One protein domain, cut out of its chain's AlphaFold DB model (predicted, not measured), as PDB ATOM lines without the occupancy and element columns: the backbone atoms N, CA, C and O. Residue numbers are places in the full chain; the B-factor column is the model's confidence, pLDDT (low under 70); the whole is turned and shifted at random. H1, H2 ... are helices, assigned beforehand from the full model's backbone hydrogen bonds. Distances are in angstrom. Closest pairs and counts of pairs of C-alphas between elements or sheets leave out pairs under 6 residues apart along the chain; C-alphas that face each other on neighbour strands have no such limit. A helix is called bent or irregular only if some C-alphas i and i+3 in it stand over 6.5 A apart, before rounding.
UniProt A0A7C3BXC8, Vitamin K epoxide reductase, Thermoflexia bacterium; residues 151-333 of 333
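This is residues 151 to 333 of the 333 residues of the protein "Vitamin K epoxide reductase" of Thermoflexia bacterium (UniProt A0A7C3BXC8). Five long helical rods run lengthwise in an up-and-down bundle, each against the one before it in the chain: H3b, the long arm of the longest helix H3, with H2, H5, H6 and H7a. H6 and H7a lie in the middle, between H2 on one side and H3b and H5 on the other; the short arms H3a and H7b turn aside at one end, and the short H1 and H4 are at the other. The printed part has 183 residues with seven named helices, H1 to H7 in order, and no named strand; the class is all helix. It is compact, with a radius of gyration of the C-alphas of 16.9 A, and elongated, spanning 51 by 32 by 28 A.

H3, residues 183 to 217, was assigned by its hydrogen bonds as one helix but is bent: C-alphas 191 and 194 are 9.2 A apart. Its arms are H3a, residues 183 to 191, and H3b, residues 194 to 217, 34.2 A long from C-alpha 194 at (107.756, 118.653, 84.211). H5, residues 246 to 266, is 30.6 A long, and H2, residues 158 to 178, 30.2 A. H6, residues 272 to 301, is 41.6 A long and only just irregular: C-alphas 273 and 276 are 7.0 A apart. H7, residues 306 to 331, likewise assigned by its hydrogen bonds as one helix, is bent, with C-alphas 321 and 324 6.9 A apart; its arms are H7a, residues 306 to 321, 22.6 A long, and H7b, residues 324 to 331, which ends with C-alpha 331 at (88.379, 114.973, 75.013). H1 is residues 151 to 156 and H4 residues 229 to 233.

H3b touches H7a, opposite ways at a shallow tilt of 29 degrees; their closest C-alphas, Gly 204 and Ser 311, are 4.8 A apart. H3b touches H5 at 26 degrees, also shallow and opposite ways, closest at C-alphas 212 and 247, 4.7 A. H5 and H6 form a helical hairpin, closest at C-alphas 264 and 275, 4.8 A. H6, the hub, touches H2 with residues 284 to 298 alone, closest at C-alphas 298 and 161, 4.9 A. H3a touches H7b, closest at C-alphas 186 and 324, 4.1 A. H1 touches H6, about perpendicular at 86 degrees, closest at C-alphas 154 and 298, 5.1 A. H4 and H6 only just touch, with 3 pairs of C-alphas within 8 A, closest at C-alphas 232 and 301, 6.9 A. H2 and H3b are apart. Every O i to N i+4 pair is within hydrogen-bond range in H1, H2, H3b, H4, H5, H7a and H7b; in H3a 4 of 5 are, in H6 22 of 26.

The two C-alphas farthest apart, Glu 152 and Gly 269, are 55.6 A apart. The printed part has no cut; the links H3 to H4 and H4 to H5 are long. Mean pLDDT of the printed part is 89.3; residues 241, 242 and 333 are under 70.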
ATOM      1  N   GLN A 151      94.674  87.068 108.896       85.50
ATOM      2  CA  GLN A 151      95.028  87.721 110.158       85.50
ATOM      3  C   GLN A 151      96.405  87.295 110.670       85.50
ATOM      4  O   GLN A 151      97.192  88.145 111.070       85.50
ATOM      5  N   GLU A 152      96.716  86.000 110.661       79.25
ATOM      6  CA  GLU A 152      98.019  85.500 111.110       79.25
ATOM      7  C   GLU A 152      99.140  85.978 110.188       79.25
ATOM      8  O   GLU A 152     100.161  86.451 110.681       79.25
ATOM      9  N   LYS A 153      98.917  85.958 108.867       76.81
ATOM     10  CA  LYS A 153      99.841  86.528 107.874       76.81
ATOM     11  C   LYS A 153     100.077  88.018 108.107       76.81
ATOM     12  O   LYS A 153     101.217  88.461 108.153       76.81
ATOM     13  N   TYR A 154      99.016  88.785 108.345       83.81
ATOM     14  CA  TYR A 154      99.119  90.208 108.664       83.81
ATOM     15  C   TYR A 154      99.941  90.464 109.940       83.81
ATOM     16  O   TYR A 154     100.698  91.430 110.025       83.81
ATOM     17  N   MET A 155      99.799  89.594 110.942       84.44
ATOM     18  CA  MET A 155     100.498  89.712 112.223       84.44
ATOM     19  C   MET A 155     101.976  89.293 112.168       84.44
ATOM     20  O   MET A 155     102.697  89.596 113.117       84.44
ATOM     21  N   GLN A 156     102.445  88.650 111.091       81.69
ATOM     22  CA  GLN A 156     103.866  88.321 110.903       81.69
ATOM     23  C   GLN A 156     104.726  89.580 110.702       81.69
ATOM     24  O   GLN A 156     105.825  89.666 111.245       81.69
ATOM     25  N   ASP A 157     104.199  90.587 110.001       81.56
ATOM     26  CA  ASP A 157     104.826  91.902 109.822       81.56
ATOM     27  C   ASP A 157     103.779  93.015 110.010       81.56
ATOM     28  O   ASP A 157     103.266  93.570 109.033       81.56
ATOM     29  N   PRO A 158     103.415  93.364 111.256       86.00
ATOM     30  CA  PRO A 158     102.297  94.269 111.513       86.00
ATOM     31  C   PRO A 158     102.589  95.705 111.061       86.00
ATOM     32  O   PRO A 158     101.687  96.414 110.610       86.00
ATOM     33  N   VAL A 159     103.848  96.153 111.154       90.19
ATOM     34  CA  VAL A 159     104.242  97.510 110.743       90.19
ATOM     35  C   VAL A 159     104.245  97.615 109.221       90.19
ATOM     36  O   VAL A 159     103.627  98.537 108.682       90.19
ATOM     37  N   GLY A 160     104.885  96.671 108.524       89.44
ATOM     38  CA  GLY A 160     104.874  96.641 107.066       89.44
ATOM     39  C   GLY A 160     103.463  96.453 106.520       89.44
ATOM     40  O   GLY A 160     103.033  97.237 105.676       89.44
ATOM     41  N   SER A 161     102.683  95.530 107.087       90.62
ATOM     42  CA  SER A 161     101.310  95.273 106.645       90.62
ATOM     43  C   SER A 161     100.401  96.490 106.839       90.62
ATOM     44  O   SER A 161      99.576  96.795 105.975       90.62
ATOM     45  N   THR A 162     100.581  97.260 107.920       93.31
ATOM     46  CA  THR A 162      99.869  98.537 108.118       93.31
ATOM     47  C   THR A 162     100.245  99.563 107.049       93.31
ATOM     48  O   THR A 162      99.361 100.189 106.459       93.31
ATOM     49  N   LEU A 163     101.541  99.730 106.764       93.81
ATOM     50  CA  LEU A 163     102.009 100.629 105.704       93.81
ATOM     51  C   LEU A 163     101.467 100.211 104.335       93.81
ATOM     52  O   LEU A 163     101.028 101.062 103.562       93.81
ATOM     53  N   CYS A 164     101.441  98.910 104.064       93.88
ATOM     54  CA  CYS A 164     100.937  98.342 102.826       93.88
ATOM     55  C   CYS A 164      99.445  98.660 102.632       93.88
ATOM     56  O   CYS A 164      99.050  99.175 101.586       93.88
ATOM     57  N   VAL A 165      98.627  98.503 103.681       95.69
ATOM     58  CA  VAL A 165      97.207  98.894 103.658       95.69
ATOM     59  C   VAL A 165      97.031 100.400 103.432       95.69
ATOM     60  O   VAL A 165      96.175 100.799 102.643       95.69
ATOM     61  N   ILE A 166      97.845 101.252 104.064       96.94
ATOM     62  CA  ILE A 166      97.787 102.709 103.852       96.94
ATOM     63  C   ILE A 166      98.082 103.057 102.385       96.94
ATOM     64  O   ILE A 166      97.344 103.834 101.774       96.94
ATOM     65  N   VAL A 167      99.135 102.470 101.809       96.88
ATOM     66  CA  VAL A 167      99.504 102.677 100.401       96.88
ATOM     67  C   VAL A 167      98.404 102.165  99.470       96.88
ATOM     68  O   VAL A 167      98.021 102.878  98.542       96.88
ATOM     69  N   LEU A 168      97.837 100.989  99.747       97.06
ATOM     70  CA  LEU A 168      96.736 100.414  98.976       97.06
ATOM     71  C   LEU A 168      95.511 101.336  98.964       97.06
ATOM     72  O   LEU A 168      94.980 101.646  97.898       97.06
ATOM     73  N   VAL A 169      95.090 101.835 100.129       97.75
ATOM     74  CA  VAL A 169      93.982 102.797 100.239       97.75
ATOM     75  C   VAL A 169      94.291 104.069  99.445       97.75
ATOM     76  O   VAL A 169      93.428 104.564  98.718       97.75
ATOM     77  N   GLY A 170      95.526 104.571  99.522       97.38
ATOM     78  CA  GLY A 170      95.984 105.722  98.742       97.38
ATOM     79  C   GLY A 170      95.916 105.495  97.228       97.38
ATOM     80  O   GLY A 170      95.481 106.387  96.492       97.38
ATOM     81  N   LEU A 171      96.280 104.302  96.753       96.94
ATOM     82  CA  LEU A 171      96.179 103.931  95.340       96.94
ATOM     83  C   LEU A 171      94.732 103.829  94.870       96.94
ATOM     84  O   LEU A 171      94.392 104.385  93.827       96.94
ATOM     85  N   LEU A 172      93.866 103.179  95.646       97.31
ATOM     86  CA  LEU A 172      92.446 103.064  95.315       97.31
ATOM     87  C   LEU A 172      91.763 104.437  95.294       97.31
ATOM     88  O   LEU A 172      91.002 104.738  94.372       97.31
ATOM     89  N   ALA A 173      92.083 105.303  96.259       96.81
ATOM     90  CA  ALA A 173      91.606 106.682  96.281       96.81
ATOM     91  C   ALA A 173      92.102 107.470  95.061       96.81
ATOM     92  O   ALA A 173      91.326 108.188  94.433       96.81
ATOM     93  N   THR A 174      93.372 107.296  94.689       95.06
ATOM     94  CA  THR A 174      93.969 107.907  93.498       95.06
ATOM     95  C   THR A 174      93.257 107.466  92.222       95.06
ATOM     96  O   THR A 174      92.823 108.316  91.448       95.06
ATOM     97  N   LEU A 175      93.075 106.157  92.028       95.56
ATOM     98  CA  LEU A 175      92.358 105.579  90.890       95.56
ATOM     99  C   LEU A 175      90.928 106.126  90.795       95.56
ATOM    100  O   LEU A 175      90.504 106.563  89.726       95.56
ATOM    101  N   GLY A 176      90.209 106.181  91.920       95.44
ATOM    102  CA  GLY A 176      88.871 106.771  91.987       95.44
ATOM    103  C   GLY A 176      88.858 108.267  91.654       95.44
ATOM    104  O   GLY A 176      87.984 108.732  90.922       95.44
ATOM    105  N   ALA A 177      89.849 109.022  92.135       94.00
ATOM    106  CA  ALA A 177      89.971 110.458  91.899       94.00
ATOM    107  C   ALA A 177      90.280 110.801  90.430       94.00
ATOM    108  O   ALA A 177      89.840 111.844  89.941       94.00
ATOM    109  N   VAL A 178      91.010 109.937  89.714       94.81
ATOM    110  CA  VAL A 178      91.342 110.139  88.292       94.81
ATOM    111  C   VAL A 178      90.353 109.491  87.322       94.81
ATOM    112  O   VAL A 178      90.444 109.736  86.122       94.81
ATOM    113  N   ALA A 179      89.388 108.705  87.811       93.19
ATOM    114  CA  ALA A 179      88.450 107.945  86.979       93.19
ATOM    115  C   ALA A 179      87.530 108.811  86.097       93.19
ATOM    116  O   ALA A 179      86.968 108.316  85.121       93.19
ATOM    117  N   LYS A 180      87.349 110.093  86.432       92.75
ATOM    118  CA  LYS A 180      86.585 111.057  85.631       92.75
ATOM    119  C   LYS A 180      87.387 112.331  85.431       92.75
ATOM    120  O   LYS A 180      88.104 112.750  86.337       92.75
ATOM    121  N   SER A 181      87.202 112.974  84.280       92.31
ATOM    122  CA  SER A 181      87.797 114.282  84.005       92.31
ATOM    123  C   SER A 181      87.269 115.331  84.984       92.31
ATOM    124  O   SER A 181      86.057 115.529  85.112       92.31
ATOM    125  N   HIS A 182      88.180 116.005  85.682       91.62
ATOM    126  CA  HIS A 182      87.852 117.112  86.574       91.62
ATOM    127  C   HIS A 182      88.868 118.246  86.430       91.62
ATOM    128  O   HIS A 182      90.074 118.032  86.357       91.62
ATOM    129  N   SER A 183      88.388 119.488  86.503       88.12
ATOM    130  CA  SER A 183      89.198 120.715  86.414       88.12
ATOM    131  C   SER A 183      90.351 120.848  87.424       88.12
ATOM    132  O   SER A 183      91.239 121.673  87.215       88.12
ATOM    133  N   TRP A 184      90.371 120.088  88.527       92.19
ATOM    134  CA  TRP A 184      91.500 120.118  89.462       92.19
ATOM    135  C   TRP A 184      92.704 119.324  88.942       92.19
ATOM    136  O   TRP A 184      93.829 119.649  89.312       92.19
ATOM    137  N   GLN A 185      92.495 118.342  88.059       91.94
ATOM    138  CA  GLN A 185      93.554 117.476  87.530       91.94
ATOM    139  C   GLN A 185      94.510 118.262  86.624       91.94
ATOM    140  O   GLN A 185      95.725 118.163  86.773       91.94
ATOM    141  N   SER A 186      93.982 119.119  85.744       86.69
ATOM    142  CA  SER A 186      94.804 119.997  84.899       86.69
ATOM    143  C   SER A 186      95.517 121.085  85.709       86.69
ATOM    144  O   SER A 186      96.682 121.391  85.453       86.69
ATOM    145  N   ARG A 187      94.872 121.616  86.761       89.56
ATOM    146  CA  ARG A 187      95.515 122.541  87.714       89.56
ATOM    147  C   ARG A 187      96.661 121.881  88.471       89.56
ATOM    148  O   ARG A 187      97.696 122.517  88.663       89.56
ATOM    149  N   LEU A 188      96.476 120.635  88.911       89.06
ATOM    150  CA  LEU A 188      97.524 119.866  89.570       89.06
ATOM    151  C   LEU A 188      98.687 119.659  88.603       89.06
ATOM    152  O   LEU A 188      99.782 120.105  88.919       89.06
ATOM    153  N   ALA A 189      98.437 119.104  87.414       86.50
ATOM    154  CA  ALA A 189      99.453 118.871  86.387       86.50
ATOM    155  C   ALA A 189     100.251 120.144  86.040       86.50
ATOM    156  O   ALA A 189     101.481 120.121  86.010       86.50
ATOM    157  N   GLY A 190      99.568 121.284  85.879       84.69
ATOM    158  CA  GLY A 190     100.218 122.578  85.649       84.69
ATOM    159  C   GLY A 190     101.075 123.054  86.829       84.69
ATOM    160  O   GLY A 190     102.109 123.692  86.627       84.69
ATOM    161  N   ARG A 191     100.691 122.715  88.066       88.38
ATOM    162  CA  ARG A 191     101.448 123.054  89.279       88.38
ATOM    163  C   ARG A 191     102.711 122.214  89.439       88.38
ATOM    164  O   ARG A 191     103.713 122.750  89.906       88.38
ATOM    165  N   VAL A 192     102.683 120.927  89.082       80.06
ATOM    166  CA  VAL A 192     103.791 120.012  89.413       80.06
ATOM    167  C   VAL A 192     105.068 120.266  88.603       80.06
ATOM    168  O   VAL A 192     106.120 119.779  89.005       80.06
ATOM    169  N   ARG A 193     105.025 121.082  87.532       77.06
ATOM    170  CA  ARG A 193     106.115 121.282  86.545       77.06
ATOM    171  C   ARG A 193     106.617 119.933  85.963       77.06
ATOM    172  O   ARG A 193     106.480 118.877  86.573       77.06
ATOM    173  N   PRO A 194     107.241 119.911  84.773       87.94
ATOM    174  CA  PRO A 194     107.756 118.653  84.211       87.94
ATOM    175  C   PRO A 194     108.792 117.977  85.127       87.94
ATOM    176  O   PRO A 194     108.877 116.756  85.193       87.94
ATOM    177  N   TRP A 195     109.530 118.775  85.903       90.69
ATOM    178  CA  TRP A 195     110.528 118.297  86.857       90.69
ATOM    179  C   TRP A 195     109.944 117.426  87.973       90.69
ATOM    180  O   TRP A 195     110.571 116.439  88.340       90.69
ATOM    181  N   GLY A 196     108.750 117.747  88.490       92.81
ATOM    182  CA  GLY A 196     108.113 116.934  89.529       92.81
ATOM    183  C   GLY A 196     107.770 115.533  89.025       92.81
ATOM    184  O   GLY A 196     108.051 114.548  89.701       92.81
ATOM    185  N   PHE A 197     107.249 115.444  87.798       94.06
ATOM    186  CA  PHE A 197     106.981 114.166  87.138       94.06
ATOM    187  C   PHE A 197     108.267 113.352  86.939       94.06
ATOM    188  O   PHE A 197     108.318 112.182  87.310       94.06
ATOM    189  N   LEU A 198     109.324 113.981  86.412       94.94
ATOM    190  CA  LEU A 198     110.603 113.313  86.155       94.94
ATOM    191  C   LEU A 198     111.265 112.785  87.432       94.94
ATOM    192  O   LEU A 198     111.788 111.676  87.420       94.94
ATOM    193  N   VAL A 199     111.225 113.546  88.530       95.88
ATOM    194  CA  VAL A 199     111.788 113.105  89.815       95.88
ATOM    195  C   VAL A 199     111.062 111.863  90.327       95.88
ATOM    196  O   VAL A 199     111.717 110.887  90.681       95.88
ATOM    197  N   VAL A 200     109.726 111.857  90.320       96.69
ATOM    198  CA  VAL A 200     108.950 110.688  90.770       96.69
ATOM    199  C   VAL A 200     109.189 109.481  89.862       96.69
ATOM    200  O   VAL A 200     109.396 108.373  90.353       96.69
ATOM    201  N   ALA A 201     109.220 109.686  88.544       96.38
ATOM    202  CA  ALA A 201     109.493 108.616  87.591       96.38
ATOM    203  C   ALA A 201     110.899 108.027  87.771       96.38
ATOM    204  O   ALA A 201     111.066 106.813  87.682       96.38
ATOM    205  N   LEU A 202     111.894 108.862  88.082       96.62
ATOM    206  CA  LEU A 202     113.256 108.415  88.358       96.62
ATOM    207  C   LEU A 202     113.345 107.614  89.666       96.62
ATOM    208  O   LEU A 202     114.030 106.598  89.698       96.62
ATOM    209  N   VAL A 203     112.637 108.028  90.722       97.19
ATOM    210  CA  VAL A 203     112.575 107.276  91.990       97.19
ATOM    211  C   VAL A 203     111.997 105.878  91.764       97.19
ATOM    212  O   VAL A 203     112.606 104.889  92.174       97.19
ATOM    213  N   GLY A 204     110.867 105.783  91.061       96.06
ATOM    214  CA  GLY A 204     110.261 104.498  90.717       96.06
ATOM    215  C   GLY A 204     111.154 103.637  89.815       96.06
ATOM    216  O   GLY A 204     111.314 102.442  90.064       96.06
ATOM    217  N   PHE A 205     111.815 104.251  88.827       96.44
ATOM    218  CA  PHE A 205     112.786 103.576  87.964       96.44
ATOM    219  C   PHE A 205     113.955 102.987  88.764       96.44
ATOM    220  O   PHE A 205     114.280 101.820  88.573       96.44
ATOM    221  N   ILE A 206     114.545 103.746  89.694       95.81
ATOM    222  CA  ILE A 206     115.644 103.270  90.549       95.81
ATOM    223  C   ILE A 206     115.193 102.082  91.405       95.81
ATOM    224  O   ILE A 206     115.913 101.087  91.480       95.81
ATOM    225  N   ALA A 207     114.001 102.152  92.009       93.94
ATOM    226  CA  ALA A 207     113.454 101.049  92.797       93.94
ATOM    227  C   ALA A 207     113.280  99.775  91.947       93.94
ATOM    228  O   ALA A 207     113.699  98.692  92.360       93.94
ATOM    229  N   ALA A 208     112.732  99.907  90.734       94.19
ATOM    230  CA  ALA A 208     112.567  98.790  89.807       94.19
ATOM    231  C   ALA A 208     113.910  98.237  89.297       94.19
ATOM    232  O   ALA A 208     114.090  97.023  89.237       94.19
ATOM    233  N   SER A 209     114.875  99.104  88.966       94.12
ATOM    234  CA  SER A 209     116.227  98.693  88.568       94.12
ATOM    235  C   SER A 209     116.939  97.929  89.681       94.12
ATOM    236  O   SER A 209     117.566  96.909  89.410       94.12
ATOM    237  N   TYR A 210     116.828  98.397  90.928       93.12
ATOM    238  CA  TYR A 210     117.426  97.726  92.078       93.12
ATOM    239  C   TYR A 210     116.833  96.330  92.280       93.12
ATOM    240  O   TYR A 210     117.584  95.357  92.332       93.12
ATOM    241  N   LEU A 211     115.502  96.203  92.310       90.69
ATOM    242  CA  LEU A 211     114.855  94.893  92.441       90.69
ATOM    243  C   LEU A 211     115.185  93.966  91.265       90.69
ATOM    244  O   LEU A 211     115.434  92.786  91.482       90.69
ATOM    245  N   SER A 212     115.268  94.499  90.042       90.50
ATOM    246  CA  SER A 212     115.650  93.718  88.863       90.50
ATOM    247  C   SER A 212     117.084  93.197  88.966       90.50
ATOM    248  O   SER A 212     117.344  92.043  88.626       90.50
ATOM    249  N   TYR A 213     118.012  93.998  89.492       90.50
ATOM    250  CA  TYR A 213     119.373  93.549  89.780       90.50
ATOM    251  C   TYR A 213     119.399  92.450  90.850       90.50
ATOM    252  O   TYR A 213     120.045  91.422  90.656       90.50
ATOM    253  N   VAL A 214     118.677  92.635  91.958       86.12
ATOM    254  CA  VAL A 214     118.617  91.657  93.056       86.12
ATOM    255  C   VAL A 214     118.052  90.318  92.576       86.12
ATOM    256  O   VAL A 214     118.651  89.273  92.817       86.12
ATOM    257  N   GLU A 215     116.959  90.352  91.814       81.19
ATOM    258  CA  GLU A 215     116.295  89.161  91.276       81.19
ATOM    259  C   GLU A 215     117.173  88.418  90.253       81.19
ATOM    260  O   GLU A 215     117.312  87.196  90.309       81.19
ATOM    261  N   THR A 216     117.838  89.145  89.348       82.94
ATOM    262  CA  THR A 216     118.708  88.535  88.320       82.94
ATOM    263  C   THR A 216     120.016  87.981  88.880       82.94
ATOM    264  O   THR A 216     120.554  87.019  88.335       82.94
ATOM    265  N   THR A 217     120.530  88.561  89.965       82.62
ATOM    266  CA  THR A 217     121.759  88.097  90.630       82.62
ATOM    267  C   THR A 217     121.508  87.104  91.759       82.62
ATOM    268  O   THR A 217     122.474  86.552  92.281       82.62
ATOM    269  N   GLN A 218     120.241  86.871  92.129       78.25
ATOM    270  CA  GLN A 218     119.848  86.048  93.282       78.25
ATOM    271  C   GLN A 218     120.545  86.503  94.578       78.25
ATOM    272  O   GLN A 218     120.882  85.698  95.447       78.25
ATOM    273  N   SER A 219     120.806  87.807  94.692       75.75
ATOM    274  CA  SER A 219     121.382  88.401  95.896       75.75
ATOM    275  C   SER A 219     120.291  88.671  96.931       75.75
ATOM    276  O   SER A 219     119.106  88.728  96.606       75.75
ATOM    277  N   SER A 220     120.670  88.825  98.200       80.38
ATOM    278  CA  SER A 220     119.718  89.238  99.228       80.38
ATOM    279  C   SER A 220     119.407  90.731  99.095       80.38
ATOM    280  O   SER A 220     120.300  91.580  99.031       80.38
ATOM    281  N   ALA A 221     118.117  91.060  99.062       79.44
ATOM    282  CA  ALA A 221     117.637  92.428  99.088       79.44
ATOM    283  C   ALA A 221     117.970  93.067 100.438       79.44
ATOM    284  O   ALA A 221     117.705  92.492 101.500       79.44
ATOM    285  N   ILE A 222     118.482  94.296 100.398       84.94
ATOM    286  CA  ILE A 222     118.570  95.142 101.582       84.94
ATOM    287  C   ILE A 222     117.203  95.794 101.754       84.94
ATOM    288  O   ILE A 222     116.827  96.718 101.027       84.94
ATOM    289  N   CYS A 223     116.451  95.280 102.715       77.81
ATOM    290  CA  CYS A 223     115.219  95.896 103.173       77.81
ATOM    291  C   CYS A 223     115.561  96.943 104.222       77.81
ATOM    292  O   CYS A 223     116.483  96.759 105.017       77.81
ATOM    293  N   GLY A 224     114.853  98.072 104.199       71.44
ATOM    294  CA  GLY A 224     114.958  99.065 105.264       71.44
ATOM    295  C   GLY A 224     114.542  98.498 106.635       71.44
ATOM    296  O   GLY A 224     114.327  97.300 106.785       71.44
ATOM    297  N   PRO A 225     114.356  99.348 107.656       74.56
ATOM    298  CA  PRO A 225     114.013  98.907 109.016       74.56
ATOM    299  C   PRO A 225     112.625  98.241 109.152       74.56
ATOM    300  O   PRO A 225     112.246  97.868 110.258       74.56
ATOM    301  N   VAL A 226     111.853  98.138 108.065       78.19
ATOM    302  CA  VAL A 226     110.502  97.566 108.022       78.19
ATOM    303  C   VAL A 226     110.358  96.698 106.768       78.19
ATOM    304  O   VAL A 226     110.745  97.131 105.676       78.19
ATOM    305  N   GLY A 227     109.738  95.526 106.925       78.75
ATOM    306  CA  GLY A 227     109.425  94.588 105.846       78.75
ATOM    307  C   GLY A 227     110.470  93.492 105.616       78.75
ATOM    308  O   GLY A 227     111.623  93.611 106.027       78.75
ATOM    309  N   ASP A 228     110.054  92.450 104.897       83.12
ATOM    310  CA  ASP A 228     110.900  91.364 104.399       83.12
ATOM    311  C   ASP A 228     110.720  91.217 102.879       83.12
ATOM    312  O   ASP A 228     109.899  90.460 102.360       83.12
ATOM    313  N   CYS A 229     111.508  91.989 102.136       85.06
ATOM    314  CA  CYS A 229     111.521  91.971 100.675       85.06
ATOM    315  C   CYS A 229     112.039  90.647 100.113       85.06
ATOM    316  O   CYS A 229     111.711  90.340  98.971       85.06
ATOM    317  N   ASN A 230     112.858  89.893 100.859       82.75
ATOM    318  CA  ASN A 230     113.364  88.608 100.380       82.75
ATOM    319  C   ASN A 230     112.232  87.583 100.366       82.75
ATOM    320  O   ASN A 230     112.051  86.915  99.352       82.75
ATOM    321  N   ALA A 231     111.407  87.549 101.417       78.19
ATOM    322  CA  ALA A 231     110.199  86.726 101.452       78.19
ATOM    323  C   ALA A 231     109.230  87.059 100.299       78.19
ATOM    324  O   ALA A 231     108.687  86.161  99.660       78.19
ATOM    325  N   VAL A 232     109.057  88.346  99.969       83.69
ATOM    326  CA  VAL A 232     108.219  88.766  98.828       83.69
ATOM    327  C   VAL A 232     108.844  88.367  97.482       83.69
ATOM    328  O   VAL A 232     108.148  87.811  96.633       83.69
ATOM    329  N   GLN A 233     110.149  88.595  97.287       78.75
ATOM    330  CA  GLN A 233     110.871  88.308  96.033       78.75
ATOM    331  C   GLN A 233     111.075  86.812  95.758       78.75
ATOM    332  O   GLN A 233     111.298  86.433  94.613       78.75
ATOM    333  N   GLN A 234     111.017  85.967  96.784       78.19
ATOM    334  CA  GLN A 234     111.113  84.509  96.652       78.19
ATOM    335  C   GLN A 234     109.737  83.833  96.615       78.19
ATOM    336  O   GLN A 234     109.651  82.614  96.499       78.19
ATOM    337  N   SER A 235     108.652  84.606  96.713       78.19
ATOM    338  CA  SER A 235     107.297  84.067  96.635       78.19
ATOM    339  C   SER A 235     106.934  83.650  95.207       78.19
ATOM    340  O   SER A 235     107.455  84.181  94.226       78.19
ATOM    341  N   GLN A 236     105.937  82.772  95.078       75.62
ATOM    342  CA  GLN A 236     105.350  82.389  93.784       75.62
ATOM    343  C   GLN A 236     104.887  83.592  92.933       75.62
ATOM    344  O   GLN A 236     104.806  83.503  91.709       75.62
ATOM    345  N   PHE A 237     104.605  84.736  93.569       78.62
ATOM    346  CA  PHE A 237     104.151  85.957  92.902       78.62
ATOM    347  C   PHE A 237     105.292  86.790  92.304       78.62
ATOM    348  O   PHE A 237     105.016  87.789  91.644       78.62
ATOM    349  N   ALA A 238     106.554  86.391  92.486       75.25
ATOM    350  CA  ALA A 238     107.710  87.041  91.865       75.25
ATOM    351  C   ALA A 238     107.786  86.809  90.343       75.25
ATOM    352  O   ALA A 238     108.417  87.586  89.625       75.25
ATOM    353  N   LEU A 239     107.089  85.790  89.825       76.62
ATOM    354  CA  LEU A 239     107.007  85.487  88.396       76.62
ATOM    355  C   LEU A 239     105.612  85.796  87.842       76.62
ATOM    356  O   LEU A 239     104.611  85.182  88.206       76.62
ATOM    357  N   LEU A 240     105.541  86.709  86.877       74.19
ATOM    358  CA  LEU A 240     104.338  86.966  86.093       74.19
ATOM    359  C   LEU A 240     104.160  85.858  85.045       74.19
ATOM    360  O   LEU A 240     105.054  85.602  84.232       74.19
ATOM    361  N   PHE A 241     102.998  85.198  85.061       66.31
ATOM    362  CA  PHE A 241     102.669  84.050  84.198       66.31
ATOM    363  C   PHE A 241     103.652  82.865  84.303       66.31
ATOM    364  O   PHE A 241     103.770  82.089  83.358       66.31
ATOM    365  N   GLY A 242     104.389  82.744  85.415       65.19
ATOM    366  CA  GLY A 242     105.384  81.684  85.632       65.19
ATOM    367  C   GLY A 242     106.661  81.799  84.790       65.19
ATOM    368  O   GLY A 242     107.541  80.954  84.908       65.19
ATOM    369  N   CYS A 243     106.788  82.838  83.955       72.12
ATOM    370  CA  CYS A 243     107.885  82.964  82.987       72.12
ATOM    371  C   CYS A 243     108.619  84.309  83.051       72.12
ATOM    372  O   CYS A 243     109.787  84.372  82.668       72.12
ATOM    373  N   VAL A 244     107.954  85.394  83.470       77.25
ATOM    374  CA  VAL A 244     108.519  86.749  83.394       77.25
ATOM    375  C   VAL A 244     108.737  87.322  84.797       77.25
ATOM    376  O   VAL A 244     107.754  87.583  85.486       77.25
ATOM    377  N   PRO A 245     109.991  87.584  85.204       81.88
ATOM    378  CA  PRO A 245     110.329  88.326  86.419       81.88
ATOM    379  C   PRO A 245     109.528  89.619  86.585       81.88
ATOM    380  O   PRO A 245     109.527  90.481  85.693       81.88
ATOM    381  N   MET A 246     108.874  89.789  87.733       84.56
ATOM    382  CA  MET A 246     108.068  90.981  88.022       84.56
ATOM    383  C   MET A 246     108.901  92.265  87.984       84.56
ATOM    384  O   MET A 246     108.433  93.293  87.482       84.56
ATOM    385  N   ALA A 247     110.153  92.230  88.456       84.38
ATOM    386  CA  ALA A 247     110.981  93.431  88.495       84.38
ATOM    387  C   ALA A 247     111.394  93.910  87.093       84.38
ATOM    388  O   ALA A 247     111.464  95.118  86.851       84.38
ATOM    389  N   ILE A 248     111.595  92.991  86.138       87.81
ATOM    390  CA  ILE A 248     111.867  93.343  84.733       87.81
ATOM    391  C   ILE A 248     110.650  94.043  84.124       87.81
ATOM    392  O   ILE A 248     110.793  95.051  83.431       87.81
ATOM    393  N   PHE A 249     109.446  93.549  84.415       90.12
ATOM    394  CA  PHE A 249     108.216  94.177  83.945       90.12
ATOM    395  C   PHE A 249     108.059  95.604  84.492       90.12
ATOM    396  O   PHE A 249     107.775  96.532  83.733       90.12
ATOM    397  N   GLY A 250     108.333  95.802  85.786       91.56
ATOM    398  CA  GLY A 250     108.360  97.129  86.403       91.56
ATOM    399  C   GLY A 250     109.365  98.071  85.734       91.56
ATOM    400  O   GLY A 250     109.020  99.205  85.397       91.56
ATOM    401  N   LEU A 251     110.587  97.594  85.475       93.88
ATOM    402  CA  LEU A 251     111.641  98.369  84.816       93.88
ATOM    403  C   LEU A 251     111.227  98.834  83.412       93.88
ATOM    404  O   LEU A 251     111.356 100.016  83.083       93.88
ATOM    405  N   LEU A 252     110.685  97.921  82.600       95.00
ATOM    406  CA  LEU A 252     110.172  98.235  81.264       95.00
ATOM    407  C   LEU A 252     109.004  99.227  81.324       95.00
ATOM    408  O   LEU A 252     108.943 100.152  80.512       95.00
ATOM    409  N   GLY A 253     108.118  99.080  82.312       95.25
ATOM    410  CA  GLY A 253     107.017 100.008  82.558       95.25
ATOM    411  C   GLY A 253     107.500 101.436  82.820       95.25
ATOM    412  O   GLY A 253     107.052 102.367  82.149       95.25
ATOM    413  N   TYR A 254     108.459 101.628  83.732       97.00
ATOM    414  CA  TYR A 254     109.019 102.957  84.011       97.00
ATOM    415  C   TYR A 254     109.756 103.558  82.813       97.00
ATOM    416  O   TYR A 254     109.611 104.754  82.552       97.00
ATOM    417  N   LEU A 255     110.499 102.749  82.051       97.00
ATOM    418  CA  LEU A 255     111.143 103.204  80.815       97.00
ATOM    419  C   LEU A 255     110.117 103.685  79.786       97.00
ATOM    420  O   LEU A 255     110.301 104.746  79.194       97.00
ATOM    421  N   ALA A 256     109.017 102.950  79.604       96.94
ATOM    422  CA  ALA A 256     107.943 103.344  78.698       96.94
ATOM    423  C   ALA A 256     107.260 104.648  79.150       96.94
ATOM    424  O   ALA A 256     107.016 105.537  78.330       96.94
ATOM    425  N   VAL A 257     106.999 104.806  80.452       96.69
ATOM    426  CA  VAL A 257     106.431 106.041  81.019       96.69
ATOM    427  C   VAL A 257     107.370 107.233  80.804       96.69
ATOM    428  O   VAL A 257     106.930 108.274  80.318       96.69
ATOM    429  N   LEU A 258     108.665 107.085  81.096       96.00
ATOM    430  CA  LEU A 258     109.666 108.136  80.881       96.00
ATOM    431  C   LEU A 258     109.810 108.500  79.399       96.00
ATOM    432  O   LEU A 258     109.779 109.680  79.054       96.00
ATOM    433  N   ALA A 259     109.932 107.504  78.519       95.19
ATOM    434  CA  ALA A 259     110.099 107.721  77.085       95.19
ATOM    435  C   ALA A 259     108.887 108.432  76.473       95.19
ATOM    436  O   ALA A 259     109.049 109.397  75.727       95.19
ATOM    437  N   THR A 260     107.671 107.997  76.821       94.88
ATOM    438  CA  THR A 260     106.434 108.627  76.331       94.88
ATOM    439  C   THR A 260     106.275 110.048  76.863       94.88
ATOM    440  O   THR A 260     105.939 110.942  76.089       94.88
ATOM    441  N   PHE A 261     106.606 110.296  78.132       94.12
ATOM    442  CA  PHE A 261     106.567 111.638  78.708       94.12
ATOM    443  C   PHE A 261     107.558 112.598  78.032       94.12
ATOM    444  O   PHE A 261     107.172 113.689  77.615       94.12
ATOM    445  N   VAL A 262     108.823 112.189  77.871       93.31
ATOM    446  CA  VAL A 262     109.857 113.007  77.208       93.31
ATOM    447  C   VAL A 262     109.485 113.269  75.749       93.31
ATOM    448  O   VAL A 262     109.595 114.403  75.281       93.31
ATOM    449  N   TYR A 263     108.979 112.252  75.046       93.31
ATOM    450  CA  TYR A 263     108.516 112.396  73.669       93.31
ATOM    451  C   TYR A 263     107.332 113.364  73.547       93.31
ATOM    452  O   TYR A 263     107.308 114.172  72.630       93.31
ATOM    453  N   GLY A 264     106.378 113.339  74.480       89.62
ATOM    454  CA  GLY A 264     105.266 114.294  74.497       89.62
ATOM    455  C   GLY A 264     105.675 115.726  74.843       89.62
ATOM    456  O   GLY A 264     104.999 116.666  74.437       89.62
ATOM    457  N   TYR A 265     106.768 115.899  75.589       87.56
ATOM    458  CA  TYR A 265     107.237 117.214  76.025       87.56
ATOM    459  C   TYR A 265     108.156 117.909  75.005       87.56
ATOM    460  O   TYR A 265     108.118 119.133  74.892       87.56
ATOM    461  N   TRP A 266     108.982 117.156  74.268       88.44
ATOM    462  CA  TRP A 266     109.923 117.698  73.269       88.44
ATOM    463  C   TRP A 266     109.587 117.352  71.819       88.44
ATOM    464  O   TRP A 266     110.145 117.956  70.907       88.44
ATOM    465  N   GLY A 267     108.730 116.362  71.586       84.44
ATOM    466  CA  GLY A 267     108.346 115.952  70.244       84.44
ATOM    467  C   GLY A 267     107.389 116.947  69.600       84.44
ATOM    468  O   GLY A 267     106.448 117.430  70.226       84.44
ATOM    469  N   GLU A 268     107.599 117.202  68.312       81.06
ATOM    470  CA  GLU A 268     106.687 117.978  67.476       81.06
ATOM    471  C   GLU A 268     105.953 117.037  66.508       81.06
ATOM    472  O   GLU A 268     106.544 116.114  65.943       81.06
ATOM    473  N   GLY A 269     104.648 117.254  66.313       83.62
ATOM    474  CA  GLY A 269     103.829 116.520  65.342       83.62
ATOM    475  C   GLY A 269     102.667 115.717  65.936       83.62
ATOM    476  O   GLY A 269     102.472 115.625  67.146       83.62
ATOM    477  N   ARG A 270     101.874 115.101  65.050       80.00
ATOM    478  CA  ARG A 270     100.579 114.475  65.383       80.00
ATOM    479  C   ARG A 270     100.679 113.244  66.294       80.00
ATOM    480  O   ARG A 270      99.705 112.877  66.938       80.00
ATOM    481  N   SER A 271     101.838 112.591  66.346       83.31
ATOM    482  CA  SER A 271     102.116 111.491  67.279       83.31
ATOM    483  C   SER A 271     102.448 111.982  68.689       83.31
ATOM    484  O   SER A 271     102.126 111.286  69.651       83.31
ATOM    485  N   ALA A 272     103.037 113.174  68.836       86.94
ATOM    486  CA  ALA A 272     103.330 113.769  70.141       86.94
ATOM    487  C   ALA A 272     102.042 114.186  70.877       86.94
ATOM    488  O   ALA A 272     101.970 114.075  72.097       86.94
ATOM    489  N   GLU A 273     100.977 114.534  70.144       86.56
ATOM    490  CA  GLU A 273      99.646 114.814  70.711       86.56
ATOM    491  C   GLU A 273      99.033 113.612  71.451       86.56
ATOM    492  O   GLU A 273      98.224 113.789  72.362       86.56
ATOM    493  N   TYR A 274      99.424 112.381  71.094       89.94
ATOM    494  CA  TYR A 274      98.944 111.162  71.756       89.94
ATOM    495  C   TYR A 274      99.780 110.751  72.959       89.94
ATOM    496  O   TYR A 274      99.316 109.946  73.767       89.94
ATOM    497  N   ALA A 275     100.984 111.299  73.114       93.00
ATOM    498  CA  ALA A 275     101.880 110.919  74.192       93.00
ATOM    499  C   ALA A 275     101.271 111.124  75.595       93.00
ATOM    500  O   ALA A 275     101.345 110.182  76.378       93.00
ATOM    501  N   PRO A 276     100.573 112.237  75.916       92.62
ATOM    502  CA  PRO A 276      99.942 112.410  77.228       92.62
ATOM    503  C   PRO A 276      98.878 111.351  77.536       92.62
ATOM    504  O   PRO A 276      98.787 110.874  78.666       92.62
ATOM    505  N   LEU A 277      98.097 110.952  76.524       94.00
ATOM    506  CA  LEU A 277      97.101 109.893  76.662       94.00
ATOM    507  C   LEU A 277      97.773 108.537  76.903       94.00
ATOM    508  O   LEU A 277      97.359 107.797  77.791       94.00
ATOM    509  N   VAL A 278      98.824 108.219  76.142       95.69
ATOM    510  CA  VAL A 278      99.582 106.972  76.317       95.69
ATOM    511  C   VAL A 278     100.244 106.929  77.694       95.69
ATOM    512  O   VAL A 278     100.114 105.925  78.388       95.69
ATOM    513  N   THR A 279     100.890 108.012  78.131       95.94
ATOM    514  CA  THR A 279     101.476 108.112  79.473       95.94
ATOM    515  C   THR A 279     100.409 107.910  80.549       95.94
ATOM    516  O   THR A 279     100.629 107.120  81.464       95.94
ATOM    517  N   PHE A 280      99.237 108.544  80.420       96.00
ATOM    518  CA  PHE A 280      98.121 108.341  81.346       96.00
ATOM    519  C   PHE A 280      97.695 106.870  81.421       96.00
ATOM    520  O   PHE A 280      97.664 106.306  82.513       96.00
ATOM    521  N   LEU A 281      97.459 106.220  80.277       96.69
ATOM    522  CA  LEU A 281      97.063 104.809  80.222       96.69
ATOM    523  C   LEU A 281      98.127 103.872  80.812       96.69
ATOM    524  O   LEU A 281      97.783 102.969  81.573       96.69
ATOM    525  N   LEU A 282      99.410 104.107  80.518       97.38
ATOM    526  CA  LEU A 282     100.516 103.334  81.088       97.38
ATOM    527  C   LEU A 282     100.577 103.483  82.611       97.38
ATOM    528  O   LEU A 282     100.667 102.483  83.320       97.38
ATOM    529  N   THR A 283     100.477 104.711  83.126       97.44
ATOM    530  CA  THR A 283     100.469 104.956  84.578       97.44
ATOM    531  C   THR A 283      99.214 104.404  85.257       97.44
ATOM    532  O   THR A 283      99.298 103.925  86.382       97.44
ATOM    533  N   ALA A 284      98.064 104.392  84.574       97.38
ATOM    534  CA  ALA A 284      96.825 103.813  85.089       97.38
ATOM    535  C   ALA A 284      96.929 102.289  85.204       97.38
ATOM    536  O   ALA A 284      96.610 101.722  86.249       97.38
ATOM    537  N   PHE A 285      97.440 101.635  84.159       97.12
ATOM    538  CA  PHE A 285      97.728 100.206  84.178       97.12
ATOM    539  C   PHE A 285      98.755  99.856  85.265       97.12
ATOM    540  O   PHE A 285      98.516  98.957  86.068       97.12
ATOM    541  N   GLY A 286      99.854 100.612  85.356       96.06
ATOM    542  CA  GLY A 286     100.882 100.420  86.380       96.06
ATOM    543  C   GLY A 286     100.353 100.592  87.808       96.06
ATOM    544  O   GLY A 286     100.700  99.802  88.684       96.06
ATOM    545  N   ALA A 287      99.477 101.570  88.050       97.31
ATOM    546  CA  ALA A 287      98.855 101.786  89.356       97.31
ATOM    547  C   ALA A 287      97.862 100.671  89.729       97.31
ATOM    548  O   ALA A 287      97.861 100.227  90.874       97.31
ATOM    549  N   LEU A 288      97.051 100.188  88.778       96.69
ATOM    550  CA  LEU A 288      96.153  99.043  88.992       96.69
ATOM    551  C   LEU A 288      96.937  97.770  89.314       96.69
ATOM    552  O   LEU A 288      96.608  97.060  90.261       96.69
ATOM    553  N   PHE A 289      97.992  97.513  88.546       94.81
ATOM    554  CA  PHE A 289      98.867  96.372  88.766       94.81
ATOM    555  C   PHE A 289      99.562  96.453  90.131       94.81
ATOM    556  O   PHE A 289      99.540  95.491  90.895       94.81
ATOM    557  N   SER A 290     100.085  97.634  90.481       95.75
ATOM    558  CA  SER A 290     100.692  97.881  91.793       95.75
ATOM    559  C   SER A 290      99.691  97.671  92.927       95.75
ATOM    560  O   SER A 290     100.036  97.021  93.900       95.75
ATOM    561  N   ALA A 291      98.440  98.130  92.792       96.25
ATOM    562  CA  ALA A 291      97.403  97.894  93.799       96.25
ATOM    563  C   ALA A 291      97.126  96.394  94.011       96.25
ATOM    564  O   ALA A 291      96.941  95.964  95.146       96.25
ATOM    565  N   GLY A 292      97.148  95.597  92.937       94.25
ATOM    566  CA  GLY A 292      97.047  94.140  93.021       94.25
ATOM    567  C   GLY A 292      98.199  93.517  93.812       94.25
ATOM    568  O   GLY A 292      97.957  92.762  94.747       94.25
ATOM    569  N   LEU A 293      99.447  93.880  93.497       92.25
ATOM    570  CA  LEU A 293     100.621  93.371  94.219       92.25
ATOM    571  C   LEU A 293     100.649  93.831  95.687       92.25
ATOM    572  O   LEU A 293     100.878  93.021  96.579       92.25
ATOM    573  N   THR A 294     100.326  95.099  95.952       94.38
ATOM    574  CA  THR A 294     100.209  95.655  97.310       94.38
ATOM    575  C   THR A 294      99.110  94.955  98.120       94.38
ATOM    576  O   THR A 294      99.224  94.839  99.332       94.38
ATOM    577  N   PHE A 295      98.050  94.441  97.491       94.38
ATOM    578  CA  PHE A 295      97.058  93.618  98.191       94.38
ATOM    579  C   PHE A 295      97.606  92.230  98.569       94.38
ATOM    580  O   PHE A 295      97.309  91.723  99.648       94.38
ATOM    581  N   LEU A 296      98.425  91.610  97.718       89.62
ATOM    582  CA  LEU A 296      98.965  90.274  97.988       89.62
ATOM    583  C   LEU A 296      99.938  90.256  99.176       89.62
ATOM    584  O   LEU A 296      99.941  89.283  99.929       89.62
ATOM    585  N   GLU A 297     100.716  91.321  99.377       89.75
ATOM    586  CA  GLU A 297     101.726  91.417 100.442       89.75
ATOM    587  C   GLU A 297     101.164  91.107 101.856       89.75
ATOM    588  O   GLU A 297     101.544  90.082 102.430       89.75
ATOM    589  N   PRO A 298     100.208  91.875 102.418       89.81
ATOM    590  CA  PRO A 298      99.732  91.665 103.787       89.81
ATOM    591  C   PRO A 298      98.722  90.517 103.926       89.81
ATOM    592  O   PRO A 298      98.625  89.915 104.993       89.81
ATOM    593  N   PHE A 299      97.937  90.218 102.884       86.69
ATOM    594  CA  PHE A 299      96.813  89.276 102.991       86.69
ATOM    595  C   PHE A 299      97.152  87.861 102.514       86.69
ATOM    596  O   PHE A 299      96.545  86.897 102.982       86.69
ATOM    597  N   VAL A 300      98.109  87.720 101.592       84.69
ATOM    598  CA  VAL A 300      98.435  86.434 100.959       84.69
ATOM    599  C   VAL A 300      99.853  85.981 101.280       84.69
ATOM    600  O   VAL A 300     100.035  84.798 101.559       84.69
ATOM    601  N   ILE A 301     100.836  86.883 101.284       82.69
ATOM    602  CA  ILE A 301     102.244  86.535 101.530       82.69
ATOM    603  C   ILE A 301     102.565  86.587 103.031       82.69
ATOM    604  O   ILE A 301     103.212  85.678 103.536       82.69
ATOM    605  N   GLY A 302     102.073  87.602 103.749       82.81
ATOM    606  CA  GLY A 302     102.430  87.849 105.154       82.81
ATOM    607  C   GLY A 302     103.758  88.592 105.333       82.81
ATOM    608  O   GLY A 302     104.289  88.669 106.436       82.81
ATOM    609  N   ALA A 303     104.293  89.159 104.249       85.19
ATOM    610  CA  ALA A 303     105.519  89.945 104.244       85.19
ATOM    611  C   ALA A 303     105.354  91.188 103.363       85.19
ATOM    612  O   ALA A 303     104.632  91.164 102.365       85.19
ATOM    613  N   THR A 304     106.056  92.262 103.721       89.81
ATOM    614  CA  THR A 304     105.977  93.556 103.028       89.81
ATOM    615  C   THR A 304     107.293  93.903 102.347       89.81
ATOM    616  O   THR A 304     108.361  93.757 102.944       89.81
ATOM    617  N   CYS A 305     107.240  94.457 101.132       90.31
ATOM    618  CA  CYS A 305     108.434  94.903 100.415       90.31
ATOM    619  C   CYS A 305     108.490  96.433 100.289       90.31
ATOM    620  O   CYS A 305     107.779  97.050  99.496       90.31
ATOM    621  N   SER A 306     109.415  97.067 101.014       92.25
ATOM    622  CA  SER A 306     109.596  98.532 100.994       92.25
ATOM    623  C   SER A 306     109.886  99.111  99.596       92.25
ATOM    624  O   SER A 306     109.409 100.200  99.255       92.25
ATOM    625  N   TRP A 307     110.609  98.375  98.749       92.88
ATOM    626  CA  TRP A 307     110.887  98.764  97.363       92.88
ATOM    627  C   TRP A 307     109.645  98.665  96.466       92.88
ATOM    628  O   TRP A 307     109.394  99.574  95.670       92.88
ATOM    629  N   CYS A 308     108.824  97.621  96.639       92.31
ATOM    630  CA  CYS A 308     107.542  97.483  95.946       92.31
ATOM    631  C   CYS A 308     106.581  98.605  96.347       92.31
ATOM    632  O   CYS A 308     106.005  99.241  95.465       92.31
ATOM    633  N   LEU A 309     106.488  98.940  97.641       94.75
ATOM    634  CA  LEU A 309     105.700 100.085  98.118       94.75
ATOM    635  C   LEU A 309     106.186 101.406  97.512       94.75
ATOM    636  O   LEU A 309     105.373 102.238  97.112       94.75
ATOM    637  N   THR A 310     107.503 101.602  97.402       94.81
ATOM    638  CA  THR A 310     108.073 102.802  96.767       94.81
ATOM    639  C   THR A 310     107.634 102.901  95.306       94.81
ATOM    640  O   THR A 310     107.194 103.964  94.857       94.81
ATOM    641  N   SER A 311     107.687 101.790  94.570       95.12
ATOM    642  CA  SER A 311     107.198 101.722  93.192       95.12
ATOM    643  C   SER A 311     105.687 101.982  93.109       95.12
ATOM    644  O   SER A 311     105.237 102.784  92.293       95.12
ATOM    645  N   ALA A 312     104.905 101.383  94.005       97.00
ATOM    646  CA  ALA A 312     103.460 101.546  94.077       97.00
ATOM    647  C   ALA A 312     103.072 103.023  94.278       97.00
ATOM    648  O   ALA A 312     102.305 103.583  93.492       97.00
ATOM    649  N   VAL A 313     103.682 103.696  95.260       97.88
ATOM    650  CA  VAL A 313     103.489 105.135  95.507       97.88
ATOM    651  C   VAL A 313     103.905 105.965  94.292       97.88
ATOM    652  O   VAL A 313     103.196 106.899  93.911       97.88
ATOM    653  N   SER A 314     105.021 105.612  93.651       97.69
ATOM    654  CA  SER A 314     105.528 106.329  92.478       97.69
ATOM    655  C   SER A 314     104.548 106.233  91.304       97.69
ATOM    656  O   SER A 314     104.191 107.264  90.736       97.69
ATOM    657  N   MET A 315     104.018 105.046  90.992       97.44
ATOM    658  CA  MET A 315     102.987 104.875  89.958       97.44
ATOM    659  C   MET A 315     101.697 105.638  90.279       97.44
ATOM    660  O   MET A 315     101.143 106.288  89.393       97.44
ATOM    661  N   GLY A 316     101.244 105.623  91.536       97.25
ATOM    662  CA  GLY A 316     100.078 106.401  91.964       97.25
ATOM    663  C   GLY A 316     100.264 107.909  91.756       97.25
ATOM    664  O   GLY A 316      99.395 108.580  91.200       97.25
ATOM    665  N   LEU A 317     101.425 108.450  92.131       96.94
ATOM    666  CA  LEU A 317     101.749 109.863  91.919       96.94
ATOM    667  C   LEU A 317     101.858 110.216  90.430       96.94
ATOM    668  O   LEU A 317     101.316 111.233  90.001       96.94
ATOM    669  N   LEU A 318     102.510 109.370  89.628       97.19
ATOM    670  CA  LEU A 318     102.612 109.577  88.181       97.19
ATOM    671  C   LEU A 318     101.238 109.570  87.513       97.19
ATOM    672  O   LEU A 318     100.994 110.404  86.643       97.19
ATOM    673  N   LEU A 319     100.329 108.699  87.960       97.44
ATOM    674  CA  LEU A 319      98.941 108.670  87.506       97.44
ATOM    675  C   LEU A 319      98.193 109.965  87.854       97.44
ATOM    676  O   LEU A 319      97.501 110.529  87.006       97.44
ATOM    677  N   LEU A 320      98.347 110.479  89.079       95.44
ATOM    678  CA  LEU A 320      97.753 111.766  89.469       95.44
ATOM    679  C   LEU A 320      98.255 112.916  88.594       95.44
ATOM    680  O   LEU A 320      97.481 113.804  88.233       95.44
ATOM    681  N   PHE A 321      99.546 112.915  88.262       95.19
ATOM    682  CA  PHE A 321     100.167 113.983  87.481       95.19
ATOM    683  C   PHE A 321      99.836 113.890  85.986       95.19
ATOM    684  O   PHE A 321      99.713 114.924  85.329       95.19
ATOM    685  N   SER A 322      99.659 112.679  85.449       94.88
ATOM    686  CA  SER A 322      99.328 112.442  84.039       94.88
ATOM    687  C   SER A 322      97.830 112.583  83.728       94.88
ATOM    688  O   SER A 322      97.472 112.825  82.574       94.88
ATOM    689  N   ALA A 323      96.950 112.498  84.736       94.56
ATOM    690  CA  ALA A 323      95.496 112.502  84.558       94.56
ATOM    691  C   ALA A 323      94.947 113.728  83.813       94.56
ATOM    692  O   ALA A 323      94.133 113.573  82.905       94.56
ATOM    693  N   GLY A 324      95.392 114.941  84.159       92.69
ATOM    694  CA  GLY A 324      94.911 116.173  83.518       92.69
ATOM    695  C   GLY A 324      95.187 116.194  82.006       92.69
ATOM    696  O   GLY A 324      94.238 116.198  81.220       92.69
ATOM    697  N   PRO A 325      96.467 116.142  81.586       91.50
ATOM    698  CA  PRO A 325      96.842 116.070  80.175       91.50
ATOM    699  C   PRO A 325      96.235 114.868  79.438       91.50
ATOM    700  O   PRO A 325      95.858 114.991  78.274       91.50
ATOM    701  N   GLY A 326      96.105 113.717  80.107       92.38
ATOM    702  CA  GLY A 326      95.501 112.512  79.537       92.38
ATOM    703  C   GLY A 326      94.023 112.691  79.184       92.38
ATOM    704  O   GLY A 326      93.620 112.403  78.055       92.38
ATOM    705  N   TRP A 327      93.216 113.221  80.111       93.31
ATOM    706  CA  TRP A 327      91.797 113.501  79.861       93.31
ATOM    707  C   TRP A 327      91.587 114.603  78.822       93.31
ATOM    708  O   TRP A 327      90.680 114.493  77.996       93.31
ATOM    709  N   GLU A 328      92.426 115.642  78.818       90.69
ATOM    710  CA  GLU A 328      92.378 116.683  77.788       90.69
ATOM    711  C   GLU A 328      92.648 116.101  76.396       90.69
ATOM    712  O   GLU A 328      91.879 116.360  75.469       90.69
ATOM    713  N   ALA A 329      93.680 115.263  76.259       89.06
ATOM    714  CA  ALA A 329      94.000 114.580  75.008       89.06
ATOM    715  C   ALA A 329      92.878 113.633  74.546       89.06
ATOM    716  O   ALA A 329      92.626 113.525  73.346       89.06
ATOM    717  N   LEU A 330      92.169 112.987  75.480       89.44
ATOM    718  CA  LEU A 330      91.014 112.147  75.161       89.44
ATOM    719  C   LEU A 330      89.806 112.968  74.684       89.44
ATOM    720  O   LEU A 330      89.139 112.570  73.738       89.44
ATOM    721  N   SER A 331      89.539 114.116  75.315       86.06
ATOM    722  CA  SER A 331      88.379 114.973  75.013       86.06
ATOM    723  C   SER A 331      88.483 115.774  73.710       86.06
ATOM    724  O   SER A 331      87.479 116.281  73.220       86.06
ATOM    725  N   ARG A 332      89.692 115.921  73.153       79.88
ATOM    726  CA  ARG A 332      89.931 116.597  71.864       79.88
ATOM    727  C   ARG A 332      89.601 115.715  70.650       79.88
ATOM    728  O   ARG A 332      89.820 116.148  69.519       79.88
ATOM    729  N   ARG A 333      89.115 114.494  70.877       64.19
ATOM    730  CA  ARG A 333      88.660 113.544  69.857       64.19
ATOM    731  C   ARG A 333      87.147 113.406  69.891       64.19
ATOM    732  O   ARG A 333      86.588 113.226  68.790       64.19
TER     733      ARG A 333